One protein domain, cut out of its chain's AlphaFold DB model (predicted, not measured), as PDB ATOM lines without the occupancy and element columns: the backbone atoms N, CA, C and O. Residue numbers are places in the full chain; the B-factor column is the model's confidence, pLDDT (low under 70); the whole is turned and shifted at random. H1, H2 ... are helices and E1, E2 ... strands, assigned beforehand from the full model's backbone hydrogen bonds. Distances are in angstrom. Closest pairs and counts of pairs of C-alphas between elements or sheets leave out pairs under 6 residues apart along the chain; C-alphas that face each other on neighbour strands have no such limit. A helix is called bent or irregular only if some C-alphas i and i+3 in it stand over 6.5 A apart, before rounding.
ATOM      1  N   ILE A  37     173.989  68.195 139.536       54.19
ATOM      2  CA  ILE A  37     173.640  68.710 138.213       54.19
ATOM      3  C   ILE A  37     174.362  67.824 137.201       54.19
ATOM      4  O   ILE A  37     175.580  67.681 137.285       54.19
ATOM      5  N   LEU A  38     173.614  67.199 136.293       52.28
ATOM      6  CA  LEU A  38     174.161  66.388 135.200       52.28
ATOM      7  C   LEU A  38     173.877  67.069 133.863       52.28
ATOM      8  O   LEU A  38     172.788  67.613 133.662       52.28
ATOM      9  N   THR A  39     174.835  66.989 132.942       50.75
ATOM     10  CA  THR A  39     174.639  67.417 131.550       50.75
ATOM     11  C   THR A  39     173.892  66.349 130.757       50.75
ATOM     12  O   THR A  39     174.067  65.155 131.014       50.75
ATOM     13  N   ASP A  40     173.128  66.739 129.734       49.12
ATOM     14  CA  ASP A  40     172.313  65.804 128.941       49.12
ATOM     15  C   ASP A  40     173.143  64.692 128.252       49.12
ATOM     16  O   ASP A  40     172.670  63.580 128.019       49.12
ATOM     17  N   SER A  41     174.433  64.948 128.006       43.59
ATOM     18  CA  SER A  41     175.401  63.987 127.456       43.59
ATOM     19  C   SER A  41     175.745  62.816 128.392       43.59
ATOM     20  O   SER A  41     176.194  61.767 127.920       43.59
ATOM     21  N   GLU A  42     175.526  62.961 129.701       45.19
ATOM     22  CA  GLU A  42     175.785  61.923 130.708       45.19
ATOM     23  C   GLU A  42     174.560  61.020 130.938       45.19
ATOM     24  O   GLU A  42     174.675  59.937 131.524       45.19
ATOM     25  N   VAL A  43     173.389  61.414 130.419       51.25
ATOM     26  CA  VAL A  43     172.133  60.672 130.546       51.25
ATOM     27  C   VAL A  43     171.979  59.700 129.376       51.25
ATOM     28  O   VAL A  43     171.704  60.070 128.234       51.25
ATOM     29  N   ARG A  44     172.100  58.394 129.646       49.88
ATOM     30  CA  ARG A  44     171.775  57.365 128.645       49.88
ATOM     31  C   ARG A  44     170.257  57.216 128.529       49.88
ATOM     32  O   ARG A  44     169.646  56.462 129.286       49.88
ATOM     33  N   ARG A  45     169.653  57.901 127.552       47.75
ATOM     34  CA  ARG A  45     168.247  57.690 127.168       47.75
ATOM     35  C   ARG A  45     168.091  56.350 126.452       47.75
ATOM     36  O   ARG A  45     168.719  56.114 125.420       47.75
ATOM     37  N   THR A  46     167.228  55.480 126.963       41.88
ATOM     38  CA  THR A  46     166.776  54.290 126.235       41.88
ATOM     39  C   THR A  46     165.319  54.490 125.856       41.88
ATOM     40  O   THR A  46     164.451  54.362 126.711       41.88
ATOM     41  N   LYS A  47     165.052  54.801 124.579       34.97
ATOM     42  CA  LYS A  47     163.680  54.833 124.055       34.97
ATOM     43  C   LYS A  47     163.057  53.450 124.200       34.97
ATOM     44  O   LYS A  47     163.627  52.466 123.716       34.97
ATOM     45  N   VAL A  48     161.895  53.372 124.836       37.78
ATOM     46  CA  VAL A  48     161.120  52.130 124.886       37.78
ATOM     47  C   VAL A  48     160.505  51.919 123.499       37.78
ATOM     48  O   VAL A  48     159.901  52.820 122.923       37.78
ATOM     49  N   SER A  49     160.725  50.747 122.898       28.89
ATOM     50  CA  SER A  49     160.225  50.459 121.548       28.89
ATOM     51  C   SER A  49     158.683  50.458 121.540       28.89
ATOM     52  O   SER A  49     158.102  49.829 122.428       28.89
ATOM     53  N   PRO A  50     157.993  51.056 120.542       34.28
ATOM     54  CA  PRO A  50     156.529  51.228 120.550       34.28
ATOM     55  C   PRO A  50     155.697  49.930 120.546       34.28
ATOM     56  O   PRO A  50     154.475  49.991 120.532       34.28
ATOM     57  N   HIS A  51     156.340  48.760 120.466       28.16
ATOM     58  CA  HIS A  51     155.703  47.449 120.287       28.16
ATOM     59  C   HIS A  51     155.864  46.507 121.490       28.16
ATOM     60  O   HIS A  51     155.565  45.317 121.381       28.16
ATOM     61  N   SER A  52     156.313  47.004 122.643       30.81
ATOM     62  CA  SER A  52     156.221  46.234 123.886       30.81
ATOM     63  C   SER A  52     154.756  46.231 124.343       30.81
ATOM     64  O   SER A  52     154.180  47.313 124.470       30.81
ATOM     65  N   PRO A  53     154.109  45.069 124.563       28.97
ATOM     66  CA  PRO A  53     152.746  45.048 125.079       28.97
ATOM     67  C   PRO A  53     152.726  45.768 126.431       28.97
ATOM     68  O   PRO A  53     153.390  45.333 127.372       28.97
ATOM     69  N   LYS A  54     152.002  46.896 126.497       32.88
ATOM     70  CA  LYS A  54     151.810  47.665 127.731       32.88
ATOM     71  C   LYS A  54     151.243  46.706 128.792       32.88
ATOM     72  O   LYS A  54     150.223  46.067 128.509       32.88
ATOM     73  N   PRO A  55     151.863  46.554 129.978       32.66
ATOM     74  CA  PRO A  55     151.203  45.847 131.064       32.66
ATOM     75  C   PRO A  55     149.879  46.566 131.352       32.66
ATOM     76  O   PRO A  55     149.821  47.797 131.397       32.66
ATOM     77  N   ALA A  56     148.793  45.799 131.463       29.39
ATOM     78  CA  ALA A  56     147.470  46.311 131.798       29.39
ATOM     79  C   ALA A  56     147.511  46.881 133.228       29.39
ATOM     80  O   ALA A  56     147.322  46.156 134.197       29.39
ATOM     81  N   GLY A  57     147.867  48.160 133.329       33.44
ATOM     82  CA  GLY A  57     148.207  48.861 134.571       33.44
ATOM     83  C   GLY A  57     148.878  50.227 134.352       33.44
ATOM     84  O   GLY A  57     149.016  50.985 135.300       33.44
ATOM     85  N   ALA A  58     149.254  50.574 133.112       31.52
ATOM     86  CA  ALA A  58     149.904  51.837 132.728       31.52
ATOM     87  C   ALA A  58     148.966  53.067 132.743       31.52
ATOM     88  O   ALA A  58     148.816  53.758 131.735       31.52
ATOM     89  N   LEU A  59     148.268  53.293 133.855       31.78
ATOM     90  CA  LEU A  59     147.302  54.370 133.994       31.78
ATOM     91  C   LEU A  59     147.265  54.839 135.462       31.78
ATOM     92  O   LEU A  59     146.516  54.307 136.277       31.78
ATOM     93  N   TYR A  60     148.137  55.789 135.815       41.91
ATOM     94  CA  TYR A  60     148.270  56.291 137.189       41.91
ATOM     95  C   TYR A  60     147.204  57.340 137.501       41.91
ATOM     96  O   TYR A  60     147.382  58.486 137.110       41.91
ATOM     97  N   ASP A  61     146.153  56.944 138.223       38.19
ATOM     98  CA  ASP A  61     145.079  57.824 138.698       38.19
ATOM     99  C   ASP A  61     145.590  58.781 139.793       38.19
ATOM    100  O   ASP A  61     145.937  58.358 140.899       38.19
ATOM    101  N   LEU A  62     145.687  60.072 139.465       44.53
ATOM    102  CA  LEU A  62     146.103  61.140 140.388       44.53
ATOM    103  C   LEU A  62     144.944  61.683 141.246       44.53
ATOM    104  O   LEU A  62     145.172  62.574 142.072       44.53
ATOM    105  N   SER A  63     143.730  61.146 141.089       42.72
ATOM    106  CA  SER A  63     142.562  61.518 141.883       42.72
ATOM    107  C   SER A  63     142.783  61.230 143.375       42.72
ATOM    108  O   SER A  63     143.347  60.194 143.740       42.72
ATOM    109  N   PRO A  64     142.292  62.094 144.283       42.47
ATOM    110  CA  PRO A  64     142.338  61.844 145.725       42.47
ATOM    111  C   PRO A  64     141.610  60.559 146.162       42.47
ATOM    112  O   PRO A  64     141.879  60.073 147.264       42.47
ATOM    113  N   ASP A  65     140.721  60.021 145.317       42.22
ATOM    114  CA  ASP A  65     139.962  58.786 145.553       42.22
ATOM    115  C   ASP A  65     140.665  57.521 145.019       42.22
ATOM    116  O   ASP A  65     140.206  56.401 145.276       42.22
ATOM    117  N   ALA A  66     141.782  57.671 144.300       44.03
ATOM    118  CA  ALA A  66     142.575  56.545 143.831       44.03
ATOM    119  C   ALA A  66     143.168  55.776 145.029       44.03
ATOM    120  O   ALA A  66     143.602  56.391 146.013       44.03
ATOM    121  N   PRO A  67     143.223  54.427 144.986       37.03
ATOM    122  CA  PRO A  67     143.948  53.665 145.995       37.03
ATOM    123  C   PRO A  67     145.366  54.225 146.101       37.03
ATOM    124  O   PRO A  67     145.985  54.538 145.088       37.03
ATOM    125  N   SER A  68     145.861  54.391 147.334       41.78
ATOM    126  CA  SER A  68     147.166  55.003 147.583       41.78
ATOM    127  C   SER A  68     148.201  54.463 146.597       41.78
ATOM    128  O   SER A  68     148.345  53.243 146.501       41.78
ATOM    129  N   MET A  69     148.961  55.359 145.963       40.62
ATOM    130  CA  MET A  69     150.128  55.103 145.092       40.62
ATOM    131  C   MET A  69     151.249  54.258 145.749       40.62
ATOM    132  O   MET A  69     152.385  54.233 145.284       40.62
ATOM    133  N   LEU A  70     150.959  53.586 146.863       40.72
ATOM    134  CA  LEU A  70     151.803  52.650 147.587       40.72
ATOM    135  C   LEU A  70     151.879  51.262 146.928       40.72
ATOM    136  O   LEU A  70     152.672  50.450 147.397       40.72
ATOM    137  N   SER A  71     151.074  50.945 145.903       35.59
ATOM    138  CA  SER A  71     150.960  49.553 145.436       35.59
ATOM    139  C   SER A  71     151.850  49.124 144.273       35.59
ATOM    140  O   SER A  71     152.002  47.920 144.110       35.59
ATOM    141  N   ASP A  72     152.528  50.021 143.557       39.22
ATOM    142  CA  ASP A  72     153.464  49.603 142.498       39.22
ATOM    143  C   ASP A  72     154.903  49.934 142.891       39.22
ATOM    144  O   ASP A  72     155.609  50.726 142.262       39.22
ATOM    145  N   VAL A  73     155.349  49.312 143.986       43.84
ATOM    146  CA  VAL A  73     156.779  49.157 144.276       43.84
ATOM    147  C   VAL A  73     157.309  48.103 143.311       43.84
ATOM    148  O   VAL A  73     157.570  46.965 143.704       43.84
ATOM    149  N   ASP A  74     157.433  48.457 142.031       40.31
ATOM    150  CA  ASP A  74     158.181  47.597 141.132       40.31
ATOM    151  C   ASP A  74     159.659  47.682 141.524       40.31
ATOM    152  O   ASP A  74     160.264  48.744 141.696       40.31
ATOM    153  N   THR A  75     160.209  46.506 141.754       41.47
ATOM    154  CA  THR A  75     161.506  46.167 142.343       41.47
ATOM    155  C   THR A  75     162.733  46.673 141.561       41.47
ATOM    156  O   THR A  75     163.859  46.242 141.825       41.47
ATOM    157  N   SER A  76     162.560  47.605 140.619       44.91
ATOM    158  CA  SER A  76     163.599  48.095 139.707       44.91
ATOM    159  C   SER A  76     164.711  48.887 140.407       44.91
ATOM    160  O   SER A  76     165.855  48.848 139.959       44.91
ATOM    161  N   TYR A  77     164.442  49.513 141.559       49.34
ATOM    162  CA  TYR A  77     165.448  50.275 142.320       49.34
ATOM    163  C   TYR A  77     166.508  49.404 143.022       49.34
ATOM    164  O   TYR A  77     167.498  49.932 143.533       49.34
ATOM    165  N   LEU A  78     166.309  48.080 143.060       45.50
ATOM    166  CA  LEU A  78     167.231  47.102 143.652       45.50
ATOM    167  C   LEU A  78     167.847  46.152 142.613       45.50
ATOM    168  O   LEU A  78     168.634  45.279 142.983       45.50
ATOM    169  N   ALA A  79     167.502  46.288 141.329       42.06
ATOM    170  CA  ALA A  79     167.996  45.390 140.294       42.06
ATOM    171  C   ALA A  79     169.515  45.576 140.123       42.06
ATOM    172  O   ALA A  79     169.998  46.651 139.772       42.06
ATOM    173  N   GLY A  80     170.275  44.514 140.410       46.78
ATOM    174  CA  GLY A  80     171.739  44.471 140.512       46.78
ATOM    175  C   GLY A  80     172.515  44.669 139.202       46.78
ATOM    176  O   GLY A  80     173.455  43.930 138.930       46.78
ATOM    177  N   GLY A  81     172.138  45.662 138.394       54.25
ATOM    178  CA  GLY A  81     172.787  46.038 137.137       54.25
ATOM    179  C   GLY A  81     173.609  47.329 137.199       54.25
ATOM    180  O   GLY A  81     174.099  47.765 136.165       54.25
ATOM    181  N   GLY A  82     173.754  47.965 138.368       67.62
ATOM    182  CA  GLY A  82     174.498  49.226 138.526       67.62
ATOM    183  C   GLY A  82     173.786  50.477 137.987       67.62
ATOM    184  O   GLY A  82     174.337  51.573 138.083       67.62
ATOM    185  N   TYR A  83     172.559  50.335 137.474       69.44
ATOM    186  CA  TYR A  83     171.726  51.426 136.964       69.44
ATOM    187  C   TYR A  83     170.317  51.368 137.562       69.44
ATOM    188  O   TYR A  83     169.817  50.294 137.881       69.44
ATOM    189  N   VAL A  84     169.692  52.536 137.681       73.75
ATOM    190  CA  VAL A  84     168.312  52.773 138.101       73.75
ATOM    191  C   VAL A  84     167.537  53.305 136.903       73.75
ATOM    192  O   VAL A  84     167.994  54.234 136.238       73.75
ATOM    193  N   GLU A  85     166.370  52.728 136.648       78.19
ATOM    194  CA  GLU A  85     165.425  53.226 135.650       78.19
ATOM    195  C   GLU A  85     164.423  54.171 136.311       78.19
ATOM    196  O   GLU A  85     163.855  53.857 137.356       78.19
ATOM    197  N   VAL A  86     164.241  55.344 135.714       80.69
ATOM    198  CA  VAL A  86     163.318  56.378 136.178       80.69
ATOM    199  C   VAL A  86     162.379  56.724 135.022       80.69
ATOM    200  O   VAL A  86     162.869  57.170 133.980       80.69
ATOM    201  N   PRO A  87     161.060  56.530 135.174       79.50
ATOM    202  CA  PRO A  87     160.098  56.894 134.141       79.50
ATOM    203  C   PRO A  87     160.023  58.418 133.995       79.50
ATOM    204  O   PRO A  87     160.011  59.157 134.987       79.50
ATOM    205  N   VAL A  88     159.991  58.879 132.749       76.06
ATOM    206  CA  VAL A  88     159.741  60.270 132.372       76.06
ATOM    207  C   VAL A  88     158.247  60.456 132.237       76.06
ATOM    208  O   VAL A  88     157.571  59.672 131.572       76.06
ATOM    209  N   VAL A  89     157.748  61.498 132.881       70.50
ATOM    210  CA  VAL A  89     156.333  61.833 132.878       70.50
ATOM    211  C   VAL A  89     156.172  63.318 132.618       70.50
ATOM    212  O   VAL A  89     156.880  64.154 133.188       70.50
ATOM    213  N   ASP A  90     155.209  63.631 131.764       58.75
ATOM    214  CA  ASP A  90     154.840  64.999 131.434       58.75
ATOM    215  C   ASP A  90     153.923  65.539 132.534       58.75
ATOM    216  O   ASP A  90     152.709  65.644 132.394       58.75
ATOM    217  N   ILE A  91     154.529  65.805 133.690       57.22
ATOM    218  CA  ILE A  91     153.922  66.611 134.742       57.22
ATOM    219  C   ILE A  91     154.312  68.050 134.449       57.22
ATOM    220  O   ILE A  91     155.473  68.428 134.593       57.22
ATOM    221  N   GLU A  92     153.333  68.854 134.059       54.69
ATOM    222  CA  GLU A  92     153.478  70.294 134.129       54.69
ATOM    223  C   GLU A  92     153.408  70.680 135.610       54.69
ATOM    224  O   GLU A  92     152.629  70.141 136.398       54.69
ATOM    225  N   ALA A  93     154.256  71.603 136.036       51.62
ATOM    226  CA  ALA A  93     154.175  72.190 137.364       51.62
ATOM    227  C   ALA A  93     153.995  73.692 137.204       51.62
ATOM    228  O   ALA A  93     154.960  74.445 137.224       51.62
ATOM    229  N   ALA A  94     152.757  74.132 136.976       44.66
ATOM    230  CA  ALA A  94     152.504  75.490 136.534       44.66
ATOM    231  C   ALA A  94     152.740  76.528 137.637       44.66
ATOM    232  O   ALA A  94     152.343  76.424 138.802       44.66
ATOM    233  N   ALA A  95     153.362  77.602 137.181       38.09
ATOM    234  CA  ALA A  95     153.674  78.823 137.882       38.09
ATOM    235  C   ALA A  95     152.404  79.642 138.215       38.09
ATOM    236  O   ALA A  95     152.034  80.551 137.474       38.09
ATOM    237  N   GLY A  96     151.740  79.350 139.340       49.41
ATOM    238  CA  GLY A  96     150.599  80.134 139.839       49.41
ATOM    239  C   GLY A  96     149.670  79.316 140.732       49.41
ATOM    240  O   GLY A  96     150.078  78.906 141.814       49.41
ATOM    241  N   GLY A  97     148.449  79.063 140.250       40.06
ATOM    242  CA  GLY A  97     147.460  78.189 140.898       40.06
ATOM    243  C   GLY A  97     147.804  76.695 140.861       40.06
ATOM    244  O   GLY A  97     147.053  75.899 141.388       40.06
ATOM    245  N   GLY A  98     148.958  76.321 140.300       48.12
ATOM    246  CA  GLY A  98     149.367  74.931 140.112       48.12
ATOM    247  C   GLY A  98     148.923  74.404 138.754       48.12
ATOM    248  O   GLY A  98     148.001  74.931 138.131       48.12
ATOM    249  N   ALA A  99     149.648  73.416 138.237       50.00
ATOM    250  CA  ALA A  99     149.222  72.732 137.022       50.00
ATOM    251  C   ALA A  99     148.213  71.656 137.398       50.00
ATOM    252  O   ALA A  99     148.493  70.819 138.262       50.00
ATOM    253  N   SER A 100     147.068  71.679 136.719       47.41
ATOM    254  CA  SER A 100     146.144  70.554 136.690       47.41
ATOM    255  C   SER A 100     146.729  69.534 135.722       47.41
ATOM    256  O   SER A 100     146.558  69.650 134.510       47.41
ATOM    257  N   ASN A 101     147.488  68.581 136.251       53.06
ATOM    258  CA  ASN A 101     147.967  67.472 135.442       53.06
ATOM    259  C   ASN A 101     146.791  66.553 135.122       53.06
ATOM    260  O   ASN A 101     145.900  66.382 135.952       53.06
ATOM    261  N   CYS A 102     146.765  65.990 133.913       41.03
ATOM    262  CA  CYS A 102     145.793  64.958 133.575       41.03
ATOM    263  C   CYS A 102     145.895  63.823 134.600       41.03
ATOM    264  O   CYS A 102     147.005  63.418 134.946       41.03
ATOM    265  N   ASP A 103     144.754  63.256 135.002       38.03
ATOM    266  CA  ASP A 103     144.655  62.119 135.934       38.03
ATOM    267  C   ASP A 103     145.362  60.846 135.436       38.03
ATOM    268  O   ASP A 103     145.244  59.797 136.051       38.03
ATOM    269  N   TYR A 104     146.056  60.913 134.300       37.97
ATOM    270  CA  TYR A 104     146.651  59.805 133.585       37.97
ATOM    271  C   TYR A 104     148.033  60.196 133.062       37.97
ATOM    272  O   TYR A 104     148.160  61.007 132.146       37.97
ATOM    273  N   MET A 105     149.071  59.598 133.646       49.81
ATOM    274  CA  MET A 105     150.461  59.738 133.201       49.81
ATOM    275  C   MET A 105     150.769  58.648 132.161       49.81
ATOM    276  O   MET A 105     150.754  57.466 132.504       49.81
ATOM    277  N   ASP A 106     151.039  59.025 130.905       43.09
ATOM    278  CA  ASP A 106     151.586  58.102 129.898       43.09
ATOM    279  C   ASP A 106     153.097  57.986 130.152       43.09
ATOM    280  O   ASP A 106     153.829  58.974 130.088       43.09
ATOM    281  N   GLU A 107     153.569  56.790 130.508       50.25
ATOM    282  CA  GLU A 107     155.002  56.495 130.607       50.25
ATOM    283  C   GLU A 107     155.597  56.503 129.196       50.25
ATOM    284  O   GLU A 107     155.637  55.477 128.514       50.25
ATOM    285  N   SER A 108     155.997  57.679 128.712       52.25
ATOM    286  CA  SER A 108     156.464  57.802 127.331       52.25
ATOM    287  C   SER A 108     157.910  57.319 127.157       52.25
ATOM    288  O   SER A 108     158.245  56.838 126.077       52.25
ATOM    289  N   ASP A 109     158.764  57.422 128.188       63.38
ATOM    290  CA  ASP A 109     160.191  57.068 128.127       63.38
ATOM    291  C   ASP A 109     160.785  56.728 129.511       63.38
ATOM    292  O   ASP A 109     160.344  57.256 130.529       63.38
ATOM    293  N   ASN A 110     161.850  55.913 129.555       71.19
ATOM    294  CA  ASN A 110     162.620  55.637 130.778       71.19
ATOM    295  C   ASN A 110     164.052  56.181 130.653       71.19
ATOM    296  O   ASN A 110     164.772  55.888 129.691       71.19
ATOM    297  N   LEU A 111     164.502  56.927 131.665       76.50
ATOM    298  CA  LEU A 111     165.896  57.347 131.815       76.50
ATOM    299  C   LEU A 111     166.661  56.369 132.699       76.50
ATOM    300  O   LEU A 111     166.155  55.904 133.719       76.50
ATOM    301  N   ARG A 112     167.909  56.079 132.323       73.31
ATOM    302  CA  ARG A 112     168.810  55.218 133.092       73.31
ATOM    303  C   ARG A 112     169.914  56.034 133.744       73.31
ATOM    304  O   ARG A 112     170.741  56.623 133.051       73.31
ATOM    305  N   PHE A 113     169.976  55.982 135.069       77.50
ATOM    306  CA  PHE A 113     171.005  56.641 135.872       77.50
ATOM    307  C   PHE A 113     171.876  55.606 136.585       77.50
ATOM    308  O   PHE A 113     171.342  54.630 137.104       77.50
ATOM    309  N   PRO A 114     173.203  55.779 136.666       72.19
ATOM    310  CA  PRO A 114     174.035  54.991 137.566       72.19
ATOM    311  C   PRO A 114     173.536  55.075 139.015       72.19
ATOM    312  O   PRO A 114     173.207  56.157 139.503       72.19
ATOM    313  N   VAL A 115     173.560  53.953 139.740       70.94
ATOM    314  CA  VAL A 115     173.167  53.901 141.166       70.94
ATOM    315  C   VAL A 115     174.001  54.828 142.061       70.94
ATOM    316  O   VAL A 115     173.590  55.132 143.171       70.94
ATOM    317  N   SER A 116     175.172  55.278 141.601       70.31
ATOM    318  CA  SER A 116     176.031  56.218 142.326       70.31
ATOM    319  C   SER A 116     175.506  57.656 142.341       70.31
ATOM    320  O   SER A 116     175.898  58.419 143.219       70.31
ATOM    321  N   LEU A 117     174.654  58.035 141.383       72.12
ATOM    322  CA  LEU A 117     174.136  59.405 141.254       72.12
ATOM    323  C   LEU A 117     172.887  59.641 142.107       72.12
ATOM    324  O   LEU A 117     172.586  60.771 142.480       72.12
ATOM    325  N   LEU A 118     172.160  58.573 142.436       75.88
ATOM    326  CA  LEU A 118     170.908  58.636 143.182       75.88
ATOM    327  C   LEU A 118     171.053  57.883 144.502       75.88
ATOM    328  O   LEU A 118     171.626  56.799 144.562       75.88
ATOM    329  N   ARG A 119     170.494  58.428 145.584       73.06
ATOM    330  CA  ARG A 119     170.552  57.751 146.887       73.06
ATOM    331  C   ARG A 119     169.803  56.412 146.837       73.06
ATOM    332  O   ARG A 119     168.680  56.377 146.346       73.06
ATOM    333  N   PRO A 120     170.332  55.307 147.375       72.12
ATOM    334  CA  PRO A 120     169.564  54.068 147.458       72.12
ATOM    335  C   PRO A 120     168.257  54.288 148.231       72.12
ATOM    336  O   PRO A 120     168.270  54.804 149.348       72.12
ATOM    337  N   THR A 121     167.124  53.930 147.632       74.25
ATOM    338  CA  THR A 121     165.800  54.064 148.251       74.25
ATOM    339  C   THR A 121     164.834  53.046 147.657       74.25
ATOM    340  O   THR A 121     165.055  52.547 146.555       74.25
ATOM    341  N   LYS A 122     163.757  52.760 148.391       76.44
ATOM    342  CA  LYS A 122     162.603  51.997 147.900       76.44
ATOM    343  C   LYS A 122     161.475  52.899 147.388       76.44
ATOM    344  O   LYS A 122     160.521  52.392 146.812       76.44
ATOM    345  N   SER A 123     161.568  54.208 147.621       80.56
ATOM    346  CA  SER A 123     160.555  55.175 147.205       80.56
ATOM    347  C   SER A 123     160.544  55.362 145.686       80.56
ATOM    348  O   SER A 123     161.597  55.353 145.044       80.56
ATOM    349  N   LYS A 124     159.355  55.610 145.127       82.75
ATOM    350  CA  LYS A 124     159.165  55.880 143.698       82.75
ATOM    351  C   LYS A 124     159.940  57.127 143.263       82.75
ATOM    352  O   LYS A 124     159.949  58.138 143.973       82.75
ATOM    353  N   ARG A 125     160.555  57.057 142.082       85.06
ATOM    354  CA  ARG A 125     161.145  58.200 141.385       85.06
ATOM    355  C   ARG A 125     160.426  58.484 140.087       85.06
ATOM    356  O   ARG A 125     159.958  57.562 139.429       85.06
ATOM    357  N   LEU A 126     160.406  59.755 139.722       84.69
ATOM    358  CA  LEU A 126     159.902  60.246 138.449       84.69
ATOM    359  C   LEU A 126     160.895  61.260 137.888       84.69
ATOM    360  O   LEU A 126     161.538  61.983 138.652       84.69
ATOM    361  N   CYS A 127     161.007  61.323 136.570       85.25
ATOM    362  CA  CYS A 127     161.634  62.437 135.878       85.25
ATOM    363  C   CYS A 127     160.528  63.326 135.316       85.25
ATOM    364  O   CYS A 127     159.670  62.832 134.589       85.25
ATOM    365  N   ILE A 128     160.543  64.611 135.657       84.81
ATOM    366  CA  ILE A 128     159.520  65.578 135.242       84.81
ATOM    367  C   ILE A 128     160.164  66.789 134.572       84.81
ATOM    368  O   ILE A 128     161.317  67.121 134.863       84.81
ATOM    369  N   ASN A 129     159.408  67.459 133.705       82.75
ATOM    370  CA  ASN A 129     159.812  68.723 133.098       82.75
ATOM    371  C   ASN A 129     159.299  69.890 133.960       82.75
ATOM    372  O   ASN A 129     158.135  69.935 134.349       82.75
ATOM    373  N   VAL A 130     160.169  70.845 134.276       84.06
ATOM    374  CA  VAL A 130     159.781  72.084 134.958       84.06
ATOM    375  C   VAL A 130     159.002  72.953 133.975       84.06
ATOM    376  O   VAL A 130     159.465  73.168 132.860       84.06
ATOM    377  N   ALA A 131     157.853  73.474 134.406       80.62
ATOM    378  CA  ALA A 131     157.024  74.363 133.602       80.62
ATOM    379  C   ALA A 131     156.916  75.763 134.234       80.62
ATOM    380  O   ALA A 131     156.543  75.930 135.397       80.62
ATOM    381  N   GLY A 132     157.172  76.791 133.436       80.25
ATOM    382  CA  GLY A 132     157.019  78.196 133.784       80.25
ATOM    383  C   GLY A 132     158.148  78.803 134.623       80.25
ATOM    384  O   GLY A 132     159.012  78.141 135.186       80.25
ATOM    385  N   GLU A 133     158.085  80.126 134.752       83.75
ATOM    386  CA  GLU A 133     159.197  80.966 135.225       83.75
ATOM    387  C   GLU A 133     159.277  81.086 136.757       83.75
ATOM    388  O   GLU A 133     160.133  81.777 137.302       83.75
ATOM    389  N   SER A 134     158.356  80.471 137.508       82.19
ATOM    390  CA  SER A 134     158.191  80.793 138.936       82.19
ATOM    391  C   SER A 134     159.391  80.417 139.810       82.19
ATOM    392  O   SER A 134     159.575  80.980 140.894       82.19
ATOM    393  N   MET A 135     160.196  79.466 139.354       87.44
ATOM    394  CA  MET A 135     161.385  79.009 140.063       87.44
ATOM    395  C   MET A 135     162.674  79.592 139.490       87.44
ATOM    396  O   MET A 135     163.743  79.253 139.984       87.44
ATOM    397  N   GLU A 136     162.609  80.495 138.512       84.38
ATOM    398  CA  GLU A 136     163.796  81.206 138.041       84.38
ATOM    399  C   GLU A 136     164.351  82.114 139.146       84.38
ATOM    400  O   GLU A 136     163.568  82.696 139.891       84.38
ATOM    401  N   PRO A 137     165.679  82.260 139.293       85.12
ATOM    402  CA  PRO A 137     166.746  81.713 138.447       85.12
ATOM    403  C   PRO A 137     167.197  80.290 138.833       85.12
ATOM    404  O   PRO A 137     168.145  79.772 138.255       85.12
ATOM    405  N   THR A 138     166.567  79.672 139.832       82.81
ATOM    406  CA  THR A 138     166.965  78.360 140.366       82.81
ATOM    407  C   THR A 138     166.634  77.214 139.411       82.81
ATOM    408  O   THR A 138     167.452  76.320 139.217       82.81
ATOM    409  N   LEU A 139     165.436  77.219 138.826       82.75
ATOM    410  CA  LEU A 139     164.997  76.258 137.814       82.75
ATOM    411  C   LEU A 139     164.358  77.032 136.662       82.75
ATOM    412  O   LEU A 139     163.408  77.783 136.886       82.75
ATOM    413  N   PHE A 140     164.872  76.825 135.454       84.06
ATOM    414  CA  PHE A 140     164.326  77.417 134.237       84.06
ATOM    415  C   PHE A 140     163.239  76.529 133.636       84.06
ATOM    416  O   PHE A 140     163.274  75.301 133.788       84.06
ATOM    417  N   ASP A 141     162.309  77.157 132.922       82.19
ATOM    418  CA  ASP A 141     161.306  76.462 132.117       82.19
ATOM    419  C   ASP A 141     161.959  75.442 131.163       82.19
ATOM    420  O   ASP A 141     163.011  75.699 130.575       82.19
ATOM    421  N   GLY A 142     161.365  74.253 131.061       78.75
ATOM    422  CA  GLY A 142     161.865  73.139 130.253       78.75
ATOM    423  C   GLY A 142     162.989  72.310 130.888       78.75
ATOM    424  O   GLY A 142     163.402  71.309 130.303       78.75
ATOM    425  N   THR A 143     163.481  72.665 132.081       81.81
ATOM    426  CA  THR A 143     164.507  71.864 132.776       81.81
ATOM    427  C   THR A 143     163.957  70.495 133.185       81.81
ATOM    428  O   THR A 143     162.870  70.413 133.750       81.81
ATOM    429  N   GLN A 144     164.735  69.425 133.004       85.06
ATOM    430  CA  GLN A 144     164.389  68.094 133.512       85.06
ATOM    431  C   GLN A 144     164.878  67.900 134.948       85.06
ATOM    432  O   GLN A 144     166.029  68.185 135.266       85.06
ATOM    433  N   ILE A 145     164.026  67.386 135.834       87.44
ATOM    434  CA  ILE A 145     164.403  67.072 137.219       87.44
ATOM    435  C   ILE A 145     163.960  65.665 137.609       87.44
ATOM    436  O   ILE A 145     162.877  65.215 137.237       87.44
ATOM    437  N   VAL A 146     164.782  64.977 138.404       87.69
ATOM    438  CA  VAL A 146     164.408  63.702 139.029       87.69
ATOM    439  C   VAL A 146     163.952  63.960 140.449       87.69
ATOM    440  O   VAL A 146     164.666  64.560 141.260       87.69
ATOM    441  N   VAL A 147     162.765  63.457 140.756       89.06
ATOM    442  CA  VAL A 147     162.097  63.651 142.033       89.06
ATOM    443  C   VAL A 147     161.799  62.307 142.677       89.06
ATOM    444  O   VAL A 147     161.483  61.331 141.998       89.06
ATOM    445  N   ARG A 148     161.910  62.247 144.002       89.94
ATOM    446  CA  ARG A 148     161.637  61.060 144.813       89.94
ATOM    447  C   ARG A 148     160.445  61.311 145.720       89.94
ATOM    448  O   ARG A 148     160.443  62.297 146.455       89.94
ATOM    449  N   LEU A 149     159.488  60.389 145.727       89.19
ATOM    450  CA  LEU A 149     158.344  60.443 146.631       89.19
ATOM    451  C   LEU A 149     158.810  60.343 148.090       89.19
ATOM    452  O   LEU A 149     159.621  59.474 148.425       89.19
ATOM    453  N   LEU A 150     158.305  61.233 148.942       90.44
ATOM    454  CA  LEU A 150     158.516  61.175 150.384       90.44
ATOM    455  C   LEU A 150     157.360  60.458 151.070       90.44
ATOM    456  O   LEU A 150     156.198  60.841 150.905       90.44
ATOM    457  N   ASP A 151     157.691  59.492 151.922       89.50
ATOM    458  CA  ASP A 151     156.707  58.881 152.809       89.50
ATOM    459  C   ASP A 151     156.226  59.894 153.856       89.50
ATOM    460  O   ASP A 151     156.976  60.768 154.294       89.50
ATOM    461  N   ARG A 152     154.985  59.747 154.342       87.62
ATOM    462  CA  ARG A 152     154.423  60.616 155.402       87.62
ATOM    463  C   ARG A 152     155.310  60.684 156.652       87.62
ATOM    464  O   ARG A 152     155.394  61.728 157.291       87.62
ATOM    465  N   SER A 153     156.012  59.601 156.990       89.62
ATOM    466  CA  SER A 153     156.958  59.567 158.115       89.62
ATOM    467  C   SER A 153     158.200  60.446 157.894       89.62
ATOM    468  O   SER A 153     158.788  60.924 158.865       89.62
ATOM    469  N   GLU A 154     158.581  60.710 156.639       90.44
ATOM    470  CA  GLU A 154     159.705  61.578 156.268       90.44
ATOM    471  C   GLU A 154     159.335  63.071 156.301       90.44
ATOM    472  O   GLU A 154     160.227  63.920 156.345       90.44
ATOM    473  N   TRP A 155     158.044  63.431 156.326       92.81
ATOM    474  CA  TRP A 155     157.597  64.829 156.214       92.81
ATOM    475  C   TRP A 155     158.118  65.719 157.343       92.81
ATOM    476  O   TRP A 155     158.489  66.876 157.138       92.81
ATOM    477  N   GLY A 156     158.244  65.158 158.546       89.06
ATOM    478  CA  GLY A 156     158.840  65.855 159.681       89.06
ATOM    479  C   GLY A 156     160.327  66.197 159.498       89.06
ATOM    480  O   GLY A 156     160.843  66.963 160.308       89.06
ATOM    481  N   GLY A 157     160.998  65.620 158.496       89.81
ATOM    482  CA  GLY A 157     162.395  65.854 158.126       89.81
ATOM    483  C   GLY A 157     162.586  66.659 156.835       89.81
ATOM    484  O   GLY A 157     163.730  66.833 156.416       89.81
ATOM    485  N   ILE A 158     161.509  67.163 156.213       93.19
ATOM    486  CA  ILE A 158     161.601  68.091 155.072       93.19
ATOM    487  C   ILE A 158     162.431  69.302 155.501       93.19
ATOM    488  O   ILE A 158     162.101  69.974 156.487       93.19
ATOM    489  N   ARG A 159     163.511  69.571 154.763       92.81
ATOM    490  CA  ARG A 159     164.432  70.669 155.042       92.81
ATOM    491  C   ARG A 159     163.834  71.975 154.550       92.81
ATOM    492  O   ARG A 159     163.457  72.110 153.392       92.81
ATOM    493  N   SER A 160     163.744  72.948 155.451       92.19
ATOM    494  CA  SER A 160     163.307  74.286 155.066       92.19
ATOM    495  C   SER A 160     164.375  74.956 154.214       92.19
ATOM    496  O   SER A 160     165.549  74.922 154.570       92.19
ATOM    497  N   GLY A 161     163.952  75.599 153.133       89.38
ATOM    498  CA  GLY A 161     164.846  76.233 152.176       89.38
ATOM    499  C   GLY A 161     165.190  75.348 150.985       89.38
ATOM    500  O   GLY A 161     165.679  75.899 150.015       89.38
ATOM    501  N   ASP A 162     164.883  74.051 150.987       91.88
ATOM    502  CA  ASP A 162     165.072  73.201 149.805       91.88
ATOM    503  C   ASP A 162     163.858  73.293 148.856       91.88
ATOM    504  O   ASP A 162     162.754  73.704 149.243       91.88
ATOM    505  N   VAL A 163     164.073  72.930 147.588       90.75
ATOM    506  CA  VAL A 163     163.026  72.882 146.559       90.75
ATOM    507  C   VAL A 163     162.361  71.510 146.565       90.75
ATOM    508  O   VAL A 163     163.034  70.479 146.555       90.75
ATOM    509  N   TYR A 164     161.032  71.507 146.552       93.44
ATOM    510  CA  TYR A 164     160.215  70.300 146.498       93.44
ATOM    511  C   TYR A 164     159.113  70.448 145.460       93.44
ATOM    512  O   TYR A 164     158.695  71.560 145.124       93.44
ATOM    513  N   VAL A 165     158.613  69.302 145.009       92.12
ATOM    514  CA  VAL A 165     157.354  69.220 144.271       92.12
ATOM    515  C   VAL A 165     156.263  68.831 145.253       92.12
ATOM    516  O   VAL A 165     156.410  67.857 145.987       92.12
ATOM    517  N   VAL A 166     155.176  69.586 145.297       91.19
ATOM    518  CA  VAL A 166     154.046  69.340 146.192       91.19
ATOM    519  C   VAL A 166     152.790  69.231 145.352       91.19
ATOM    520  O   VAL A 166     152.511  70.116 144.550       91.19
ATOM    521  N   THR A 167     152.039  68.155 145.546       89.06
ATOM    522  CA  THR A 167     150.722  67.968 144.934       89.06
ATOM    523  C   THR A 167     149.676  68.101 146.028       89.06
ATOM    524  O   THR A 167     149.789  67.444 147.071       89.06
ATOM    525  N   ASN A 168     148.679  68.960 145.826       88.88
ATOM    526  CA  ASN A 168     147.554  69.082 146.748       88.88
ATOM    527  C   ASN A 168     146.457  68.049 146.429       88.88
ATOM    528  O   ASN A 168     146.495  67.360 145.411       88.88
ATOM    529  N   ARG A 169     145.465  67.925 147.312       85.56
ATOM    530  CA  ARG A 169     144.319  67.020 147.125       85.56
ATOM    531  C   ARG A 169     143.384  67.422 145.989       85.56
ATOM    532  O   ARG A 169     142.566  66.606 145.585       85.56
ATOM    533  N   SER A 170     143.497  68.647 145.490       81.69
ATOM    534  CA  SER A 170     142.763  69.123 144.317       81.69
ATOM    535  C   SER A 170     143.432  68.719 142.997       81.69
ATOM    536  O   SER A 170     142.893  69.036 141.943       81.69
ATOM    537  N   GLY A 171     144.576  68.022 143.041       76.25
ATOM    538  CA  GLY A 171     145.331  67.571 141.865       76.25
ATOM    539  C   GLY A 171     146.352  68.590 141.346       76.25
ATOM    540  O   GLY A 171     147.127  68.294 140.437       76.25
ATOM    541  N   GLU A 172     146.414  69.780 141.943       81.00
ATOM    542  CA  GLU A 172     147.334  70.834 141.533       81.00
ATOM    543  C   GLU A 172     148.752  70.509 142.011       81.00
ATOM    544  O   GLU A 172     148.985  70.209 143.187       81.00
ATOM    545  N   THR A 173     149.715  70.576 141.090       85.00
ATOM    546  CA  THR A 173     151.129  70.304 141.377       85.00
ATOM    547  C   THR A 173     151.977  71.569 141.280       85.00
ATOM    548  O   THR A 173     151.890  72.334 140.316       85.00
ATOM    549  N   PHE A 174     152.826  71.768 142.288       87.94
ATOM    550  CA  PHE A 174     153.651  72.954 142.483       87.94
ATOM    551  C   PHE A 174     155.115  72.565 142.679       87.94
ATOM    552  O   PHE A 174     155.413  71.724 143.521       87.94
ATOM    553  N   ILE A 175     156.043  73.233 141.993       90.62
ATOM    554  CA  ILE A 175     157.475  73.189 142.330       90.62
ATOM    555  C   ILE A 175     157.819  74.498 143.026       90.62
ATOM    556  O   ILE A 175     157.664  75.566 142.433       90.62
ATOM    557  N   LYS A 176     158.222  74.424 144.298       92.69
ATOM    558  CA  LYS A 176     158.451  75.598 145.154       92.69
ATOM    559  C   LYS A 176     159.540  75.343 146.185       92.69
ATOM    560  O   LYS A 176     159.804  74.204 146.574       92.69
ATOM    561  N   ARG A 177     160.124  76.426 146.695       93.38
ATOM    562  CA  ARG A 177     160.946  76.383 147.903       93.38
ATOM    563  C   ARG A 177     160.043  76.231 149.119       93.38
ATOM    564  O   ARG A 177     159.124  77.030 149.318       93.38
ATOM    565  N   VAL A 178     160.297  75.208 149.927       95.19
ATOM    566  CA  VAL A 178     159.439  74.858 151.064       95.19
ATOM    567  C   VAL A 178     160.025  75.389 152.361       95.19
ATOM    568  O   VAL A 178     161.206  75.212 152.653       95.19
ATOM    569  N   ARG A 179     159.175  75.978 153.203       96.25
ATOM    570  CA  ARG A 179     159.442  76.138 154.634       96.25
ATOM    571  C   ARG A 179     158.534  75.184 155.400       96.25
ATOM    572  O   ARG A 179     157.315  75.352 155.412       96.25
ATOM    573  N   ASN A 180     159.141  74.186 156.030       96.06
ATOM    574  CA  ASN A 180     158.426  73.157 156.764       96.06
ATOM    575  C   ASN A 180     158.009  73.677 158.140       96.06
ATOM    576  O   ASN A 180     158.850  73.870 159.020       96.06
ATOM    577  N   LYS A 181     156.706  73.888 158.329       95.62
ATOM    578  CA  LYS A 181     156.123  74.238 159.624       95.62
ATOM    579  C   LYS A 181     155.096  73.208 160.094       95.62
ATOM    580  O   LYS A 181     154.343  73.504 161.018       95.62
ATOM    581  N   LEU A 182     155.089  71.997 159.533       93.38
ATOM    582  CA  LEU A 182     154.089  70.969 159.842       93.38
ATOM    583  C   LEU A 182     154.024  70.671 161.345       93.38
ATOM    584  O   LEU A 182     152.965  70.745 161.952       93.38
ATOM    585  N   ARG A 183     155.179  70.480 161.995       90.94
ATOM    586  CA  ARG A 183     155.233  70.173 163.438       90.94
ATOM    587  C   ARG A 183     154.714  71.288 164.352       90.94
ATOM    588  O   ARG A 183     154.315  70.999 165.472       90.94
ATOM    589  N   LEU A 184     154.811  72.550 163.925       90.88
ATOM    590  CA  LEU A 184     154.504  73.715 164.767       90.88
ATOM    591  C   LEU A 184     153.139  74.330 164.445       90.88
ATOM    592  O   LEU A 184     152.487  74.861 165.337       90.88
ATOM    593  N   GLN A 185     152.756  74.321 163.170       93.56
ATOM    594  CA  GLN A 185     151.606  75.048 162.631       93.56
ATOM    595  C   GLN A 185     150.732  74.183 161.711       93.56
ATOM    596  O   GLN A 185     149.697  74.666 161.276       93.56
ATOM    597  N   GLY A 186     151.123  72.940 161.402       94.62
ATOM    598  CA  GLY A 186     150.359  72.067 160.505       94.62
ATOM    599  C   GLY A 186     150.357  72.527 159.045       94.62
ATOM    600  O   GLY A 186     149.454  72.166 158.304       94.62
ATOM    601  N   VAL A 187     151.335  73.342 158.627       96.56
ATOM    602  CA  VAL A 187     151.385  73.904 157.265       96.56
ATOM    603  C   VAL A 187     152.762  73.773 156.612       96.56
ATOM    604  O   VAL A 187     153.804  73.823 157.279       96.56
ATOM    605  N   LEU A 188     152.776  73.671 155.283       96.44
ATOM    606  CA  LEU A 188     153.938  73.965 154.444       96.44
ATOM    607  C   LEU A 188     153.768  75.347 153.818       96.44
ATOM    608  O   LEU A 188     152.752  75.631 153.192       96.44
ATOM    609  N   VAL A 189     154.788  76.196 153.943       96.06
ATOM    610  CA  VAL A 189     154.819  77.472 153.215       96.06
ATOM    611  C   VAL A 189     155.588  77.267 151.920       96.06
ATOM    612  O   VAL A 189     156.761  76.888 151.951       96.06
ATOM    613  N   LEU A 190     154.937  77.543 150.797       95.31
ATOM    614  CA  LEU A 190     155.470  77.399 149.451       95.31
ATOM    615  C   LEU A 190     155.847  78.775 148.907       95.31
ATOM    616  O   LEU A 190     155.024  79.687 148.855       95.31
ATOM    617  N   THR A 191     157.114  78.949 148.535       93.81
ATOM    618  CA  THR A 191     157.665  80.224 148.055       93.81
ATOM    619  C   THR A 191     158.303  80.049 146.683       93.81
ATOM    620  O   THR A 191     158.980  79.056 146.423       93.81
ATOM    621  N   SER A 192     158.058  81.014 145.800       90.44
ATOM    622  CA  SER A 192     158.711  81.105 144.496       90.44
ATOM    623  C   SER A 192     160.090  81.733 144.622       90.44
ATOM    624  O   SER A 192     160.228  82.710 145.356       90.44
ATOM    625  N   ASP A 193     161.058  81.247 143.851       87.12
ATOM    626  CA  ASP A 193     162.377  81.885 143.756       87.12
ATOM    627  C   ASP A 193     162.380  83.099 142.811       87.12
ATOM    628  O   ASP A 193     163.263  83.950 142.909       87.12
ATOM    629  N   ASN A 194     161.359  83.227 141.953       87.56
ATOM    630  CA  ASN A 194     161.247  84.334 141.007       87.56
ATOM    631  C   ASN A 194     161.136  85.695 141.717       87.56
ATOM    632  O   ASN A 194     160.301  85.855 142.613       87.56
ATOM    633  N   PRO A 195     161.935  86.707 141.324       87.25
ATOM    634  CA  PRO A 195     161.913  88.023 141.961       87.25
ATOM    635  C   PRO A 195     160.574  88.765 141.802       87.25
ATOM    636  O   PRO A 195     160.255  89.620 142.633       87.25
ATOM    637  N   ASP A 196     159.757  88.439 140.793       88.12
ATOM    638  CA  ASP A 196     158.401  88.977 140.634       88.12
ATOM    639  C   ASP A 196     157.397  88.298 141.584       88.12
ATOM    640  O   ASP A 196     156.478  87.564 141.204       88.12
ATOM    641  N   GLN A 197     157.533  88.615 142.868       86.69
ATOM    642  CA  GLN A 197     156.628  88.158 143.922       86.69
ATOM    643  C   GLN A 197     155.222  88.769 143.809       86.69
ATOM    644  O   GLN A 197     154.321  88.366 144.542       86.69
ATOM    645  N   ARG A 198     154.984  89.744 142.912       87.31
ATOM    646  CA  ARG A 198     153.615  90.220 142.651       87.31
ATOM    647  C   ARG A 198     152.832  89.173 141.872       87.31
ATOM    648  O   ARG A 198     151.656  88.978 142.193       87.31
ATOM    649  N   ARG A 199     153.490  88.524 140.908       83.69
ATOM    650  CA  ARG A 199     152.953  87.435 140.083       83.69
ATOM    651  C   ARG A 199     153.033  86.079 140.786       83.69
ATOM    652  O   ARG A 199     152.081  85.311 140.705       83.69
ATOM    653  N   TYR A 200     154.111  85.815 141.525       86.81
ATOM    654  CA  TYR A 200     154.357  84.527 142.182       86.81
ATOM    655  C   TYR A 200     154.389  84.644 143.705       86.81
ATOM    656  O   TYR A 200     155.431  84.503 144.342       86.81
ATOM    657  N   ARG A 201     153.226  84.926 144.297       88.94
ATOM    658  CA  ARG A 201     153.114  85.132 145.745       88.94
ATOM    659  C   ARG A 201     153.325  83.831 146.524       88.94
ATOM    660  O   ARG A 201     152.843  82.785 146.087       88.94
ATOM    661  N   PRO A 202     153.963  83.895 147.704       92.31
ATOM    662  CA  PRO A 202     153.982  82.773 148.626       92.31
ATOM    663  C   PRO A 202     152.571  82.436 149.110       92.31
ATOM    664  O   PRO A 202     151.749  83.334 149.318       92.31
ATOM    665  N   PHE A 203     152.322  81.155 149.340       94.19
ATOM    666  CA  PHE A 203     151.080  80.658 149.923       94.19
ATOM    667  C   PHE A 203     151.369  79.492 150.870       94.19
ATOM    668  O   PHE A 203     152.470  78.936 150.882       94.19
ATOM    669  N   GLU A 204     150.397  79.165 151.712       95.75
ATOM    670  CA  GLU A 204     150.493  78.071 152.674       95.75
ATOM    671  C   GLU A 204     149.542  76.951 152.246       95.75
ATOM    672  O   GLU A 204     148.460  77.232 151.739       95.75
ATOM    673  N   LEU A 205     149.965  75.702 152.436       94.75
ATOM    674  CA  LEU A 205     149.110  74.519 152.332       94.75
ATOM    675  C   LEU A 205     149.056  73.833 153.689       94.75
ATOM    676  O   LEU A 205     150.106  73.611 154.309       94.75
ATOM    677  N   SER A 206     147.855  73.482 154.137       96.00
ATOM    678  CA  SER A 206     147.678  72.701 155.359       96.00
ATOM    679  C   SER A 206     148.086  71.241 155.151       96.00
ATOM    680  O   SER A 206     148.088  70.724 154.034       96.00
ATOM    681  N   GLU A 207     148.449  70.546 156.228       94.00
ATOM    682  CA  GLU A 207     148.838  69.133 156.168       94.00
ATOM    683  C   GLU A 207     147.740  68.240 155.570       94.00
ATOM    684  O   GLU A 207     148.028  67.232 154.908       94.00
ATOM    685  N   GLU A 208     146.483  68.629 155.782       93.00
ATOM    686  CA  GLU A 208     145.301  67.970 155.245       93.00
ATOM    687  C   GLU A 208     145.136  68.212 153.746       93.00
ATOM    688  O   GLU A 208     144.683  67.308 153.052       93.00
ATOM    689  N   GLU A 209     145.523  69.379 153.232       92.56
ATOM    690  CA  GLU A 209     145.444  69.722 151.806       92.56
ATOM    691  C   GLU A 209     146.538  69.050 150.973       92.56
ATOM    692  O   GLU A 209     146.383  68.893 149.763       92.56
ATOM    693  N   ILE A 210     147.642  68.629 151.594       92.00
ATOM    694  CA  ILE A 210     148.758  68.006 150.880       92.00
ATOM    695  C   ILE A 210     148.424  66.544 150.568       92.00
ATOM    696  O   ILE A 210     148.122  65.748 151.463       92.00
ATOM    697  N   PHE A 211     148.554  66.172 149.296       88.69
ATOM    698  CA  PHE A 211     148.446  64.794 148.830       88.69
ATOM    699  C   PHE A 211     149.817  64.110 148.853       88.69
ATOM    700  O   PHE A 211     150.026  63.205 149.661       88.69
ATOM    701  N   ASN A 212     150.771  64.612 148.060       90.44
ATOM    702  CA  ASN A 212     152.125  64.065 147.933       90.44
ATOM    703  C   ASN A 212     153.195  65.159 148.017       90.44
ATOM    704  O   ASN A 212     152.984  66.291 147.579       90.44
ATOM    705  N   VAL A 213     154.370  64.791 148.532       92.19
ATOM    706  CA  VAL A 213     155.576  65.628 148.518       92.19
ATOM    707  C   VAL A 213     156.705  64.837 147.877       92.19
ATOM    708  O   VAL A 213     156.967  63.698 148.265       92.19
ATOM    709  N   TRP A 214     157.402  65.455 146.932       92.81
ATOM    710  CA  TRP A 214     158.538  64.874 146.238       92.81
ATOM    711  C   TRP A 214     159.791  65.709 146.479       92.81
ATOM    712  O   TRP A 214     159.801  66.923 146.272       92.81
ATOM    713  N   ALA A 215     160.864  65.051 146.906       91.56
ATOM    714  CA  ALA A 215     162.177  65.665 147.032       91.56
ATOM    715  C   ALA A 215     162.877  65.693 145.674       91.56
ATOM    716  O   ALA A 215     162.989  64.656 145.023       91.56
ATOM    717  N   VAL A 216     163.388  66.858 145.276       89.69
ATOM    718  CA  VAL A 216     164.252  66.975 144.097       89.69
ATOM    719  C   VAL A 216     165.609  66.348 144.431       89.69
ATOM    720  O   VAL A 216     166.256  66.741 145.400       89.69
ATOM    721  N   GLU A 217     166.019  65.330 143.672       85.44
ATOM    722  CA  GLU A 217     167.289  64.614 143.883       85.44
ATOM    723  C   GLU A 217     168.324  64.906 142.802       85.44
ATOM    724  O   GLU A 217     169.522  64.904 143.094       85.44
ATOM    725  N   LEU A 218     167.868  65.193 141.581       84.25
ATOM    726  CA  LEU A 218     168.732  65.493 140.446       84.25
ATOM    727  C   LEU A 218     168.122  66.592 139.574       84.25
ATOM    728  O   LEU A 218     166.906  66.623 139.382       84.25
ATOM    729  N   MET A 219     168.975  67.442 139.009       82.94
ATOM    730  CA  MET A 219     168.617  68.396 137.963       82.94
ATOM    731  C   MET A 219     169.436  68.071 136.717       82.94
ATOM    732  O   MET A 219     170.645  67.848 136.790       82.94
ATOM    733  N   ILE A 220     168.760  68.019 135.581       81.25
ATOM    734  CA  ILE A 220     169.335  67.756 134.269       81.25
ATOM    735  C   ILE A 220     169.154  69.049 133.489       81.25
ATOM    736  O   ILE A 220     168.042  69.410 133.098       81.25
ATOM    737  N   SER A 221     170.245  69.790 133.346       68.38
ATOM    738  CA  SER A 221     170.246  71.068 132.649       68.38
ATOM    739  C   SER A 221     171.528  71.220 131.850       68.38
ATOM    740  O   SER A 221     172.617  70.946 132.351       68.38
ATOM    741  N   ASP A 222     171.390  71.719 130.625       57.31
ATOM    742  CA  ASP A 222     172.521  72.149 129.798       57.31
ATOM    743  C   ASP A 222     173.072  73.514 130.241       57.31
ATOM    744  O   ASP A 222     174.137  73.940 129.795       57.31
ATOM    745  N   ASN A 223     172.353  74.203 131.133       50.59
ATOM    746  CA  ASN A 223     172.725  75.492 131.693       50.59
ATOM    747  C   ASN A 223     173.171  75.294 133.149       50.59
ATOM    748  O   ASN A 223     172.419  75.537 134.093       50.59
TER     749      ASN A 223
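This is residues 37 to 223 of the 253 residues of the protein "Peptidase S24-like" of Rikenella microfusus (UniProt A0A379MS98). One long, strongly twisted and curled sheet of ten strands makes the body, with the long bent strand E10 in the middle: E1, E3, E2, E4 and E5 spread out to one side of it, and E6, E7, E8 and E9 curl away on the other until the end of E6 comes back near E9. Three very short helices lie at the margins of this sheet, and the unnamed stretch of residues 47 to 74 swings wide of the core between E1 and H1. The printed part has 187 residues, with three named helices and ten named strands in the order E1 H1 E2 E3 E4 E5 H2 E6 E7 H3 E8 E9 E10, and the mixed sheet runs E1 E3 E2 E4 E5 E10 E6 E7 E8 E9. The class is mostly strand, though under half of the residues are in named elements. The whole is compact, with a radius of gyration of the C-alphas of 16.4 A and spans of 47 by 39 by 28 A.

Find C-alpha 210 at (148.758, 68.006, 150.880); from there E10 runs 26.4 A to C-alpha 220 at (169.335, 67.756, 134.269), and it bends by 64 degrees at residue 217. On one side look for E5, residues 144 to 149, 16.3 A; E4, residues 125 to 129; E2, residues 83 to 89, 19.0 A; E3, residues 109 to 114, 16.9 A; and E1, residues 44 to 46, which begins at (171.775, 57.365, 128.645). On the other side are E6, residues 163 to 168, 15.9 A; E7, residues 172 to 181, 20.4 A, which bends by 90 degrees at residue 177; E8, residues 187 to 191; and E9, residues 203 to 206. The helices are H1, residues 75 to 78; H2, residues 152 to 157; and H3, residues 182 to 185. H2 is irregular, but only just: C-alphas 153 and 156 are 6.7 A apart.

Start at E10, antiparallel to E5 with N 146 and O 218 2.9 A apart, and antiparallel to E6 with N 214 and O 165 2.8 A apart. E4 and E5 are a hairpin, with N 147 and O 126 at 2.8 A. E2 and E4 are parallel, with N 89 and O 127 at 2.9 A. E2 and E3 are a hairpin, with N 84 and O 113 at 2.7 A. The edge strand E1 is antiparallel to E3, with no N and O pair within hydrogen-bond range; C-alphas 45 and 111 face each other at 5.2 A. Going the other way, E6 and E7 are a hairpin, with N 166 and O 174 at 2.8 A. The pairing of E7 is staggered: residues 173 to 177 pair with E6 and residues 177 to 181 with E8, where N 179 and O 189 are 2.9 A apart. E8 and the edge strand E9 are a hairpin, with N 188 and O 205 at 2.8 A. The closest C-alphas of E6 and E9 are those of Asn 168 and Leu 205, 7.9 A apart. E1, H1, E2 and E5, H2, E6 are split strand-helix-strand units, two strands running the same way with another strand between them, and each crossover is right-handed. H2 is on the sheet at a height of 7.7 A over it, and only just over none of its strands, with 2 of its C-alphas falling on E10. H2 and H3 only just touch, with 3 pairs of C-alphas within 8 A, the closest being Gly 156 and Arg 183 at 6.8 A. H1 only grazes the sheet with residues 76 to 78, and H3 with residues 182 to 185. In H2, 0 of 2 O i to N i+4 pairs and 2 of 3 O i to N i+3 pairs are within hydrogen-bond range; H1 and H3 are too short for an O i to N i+4 pair.

The C-alphas farthest apart are those of His 51 and Leu 184, 51.7 A. The printed part has no cut, and the long links are E1 to H1, E2 to E3, E4 to E5 and E8 to E9. Two short pairings lie outside the named strands: residues 37 to 38 with residues 219 to 220 of E10, parallel, and residues 99 to 100 with residues 172 to 173 of E7, antiparallel. The mean pLDDT of the printed part is 70.8, and it is under 70 at residues 37 to 83, 90 to 109 and 221 to 223.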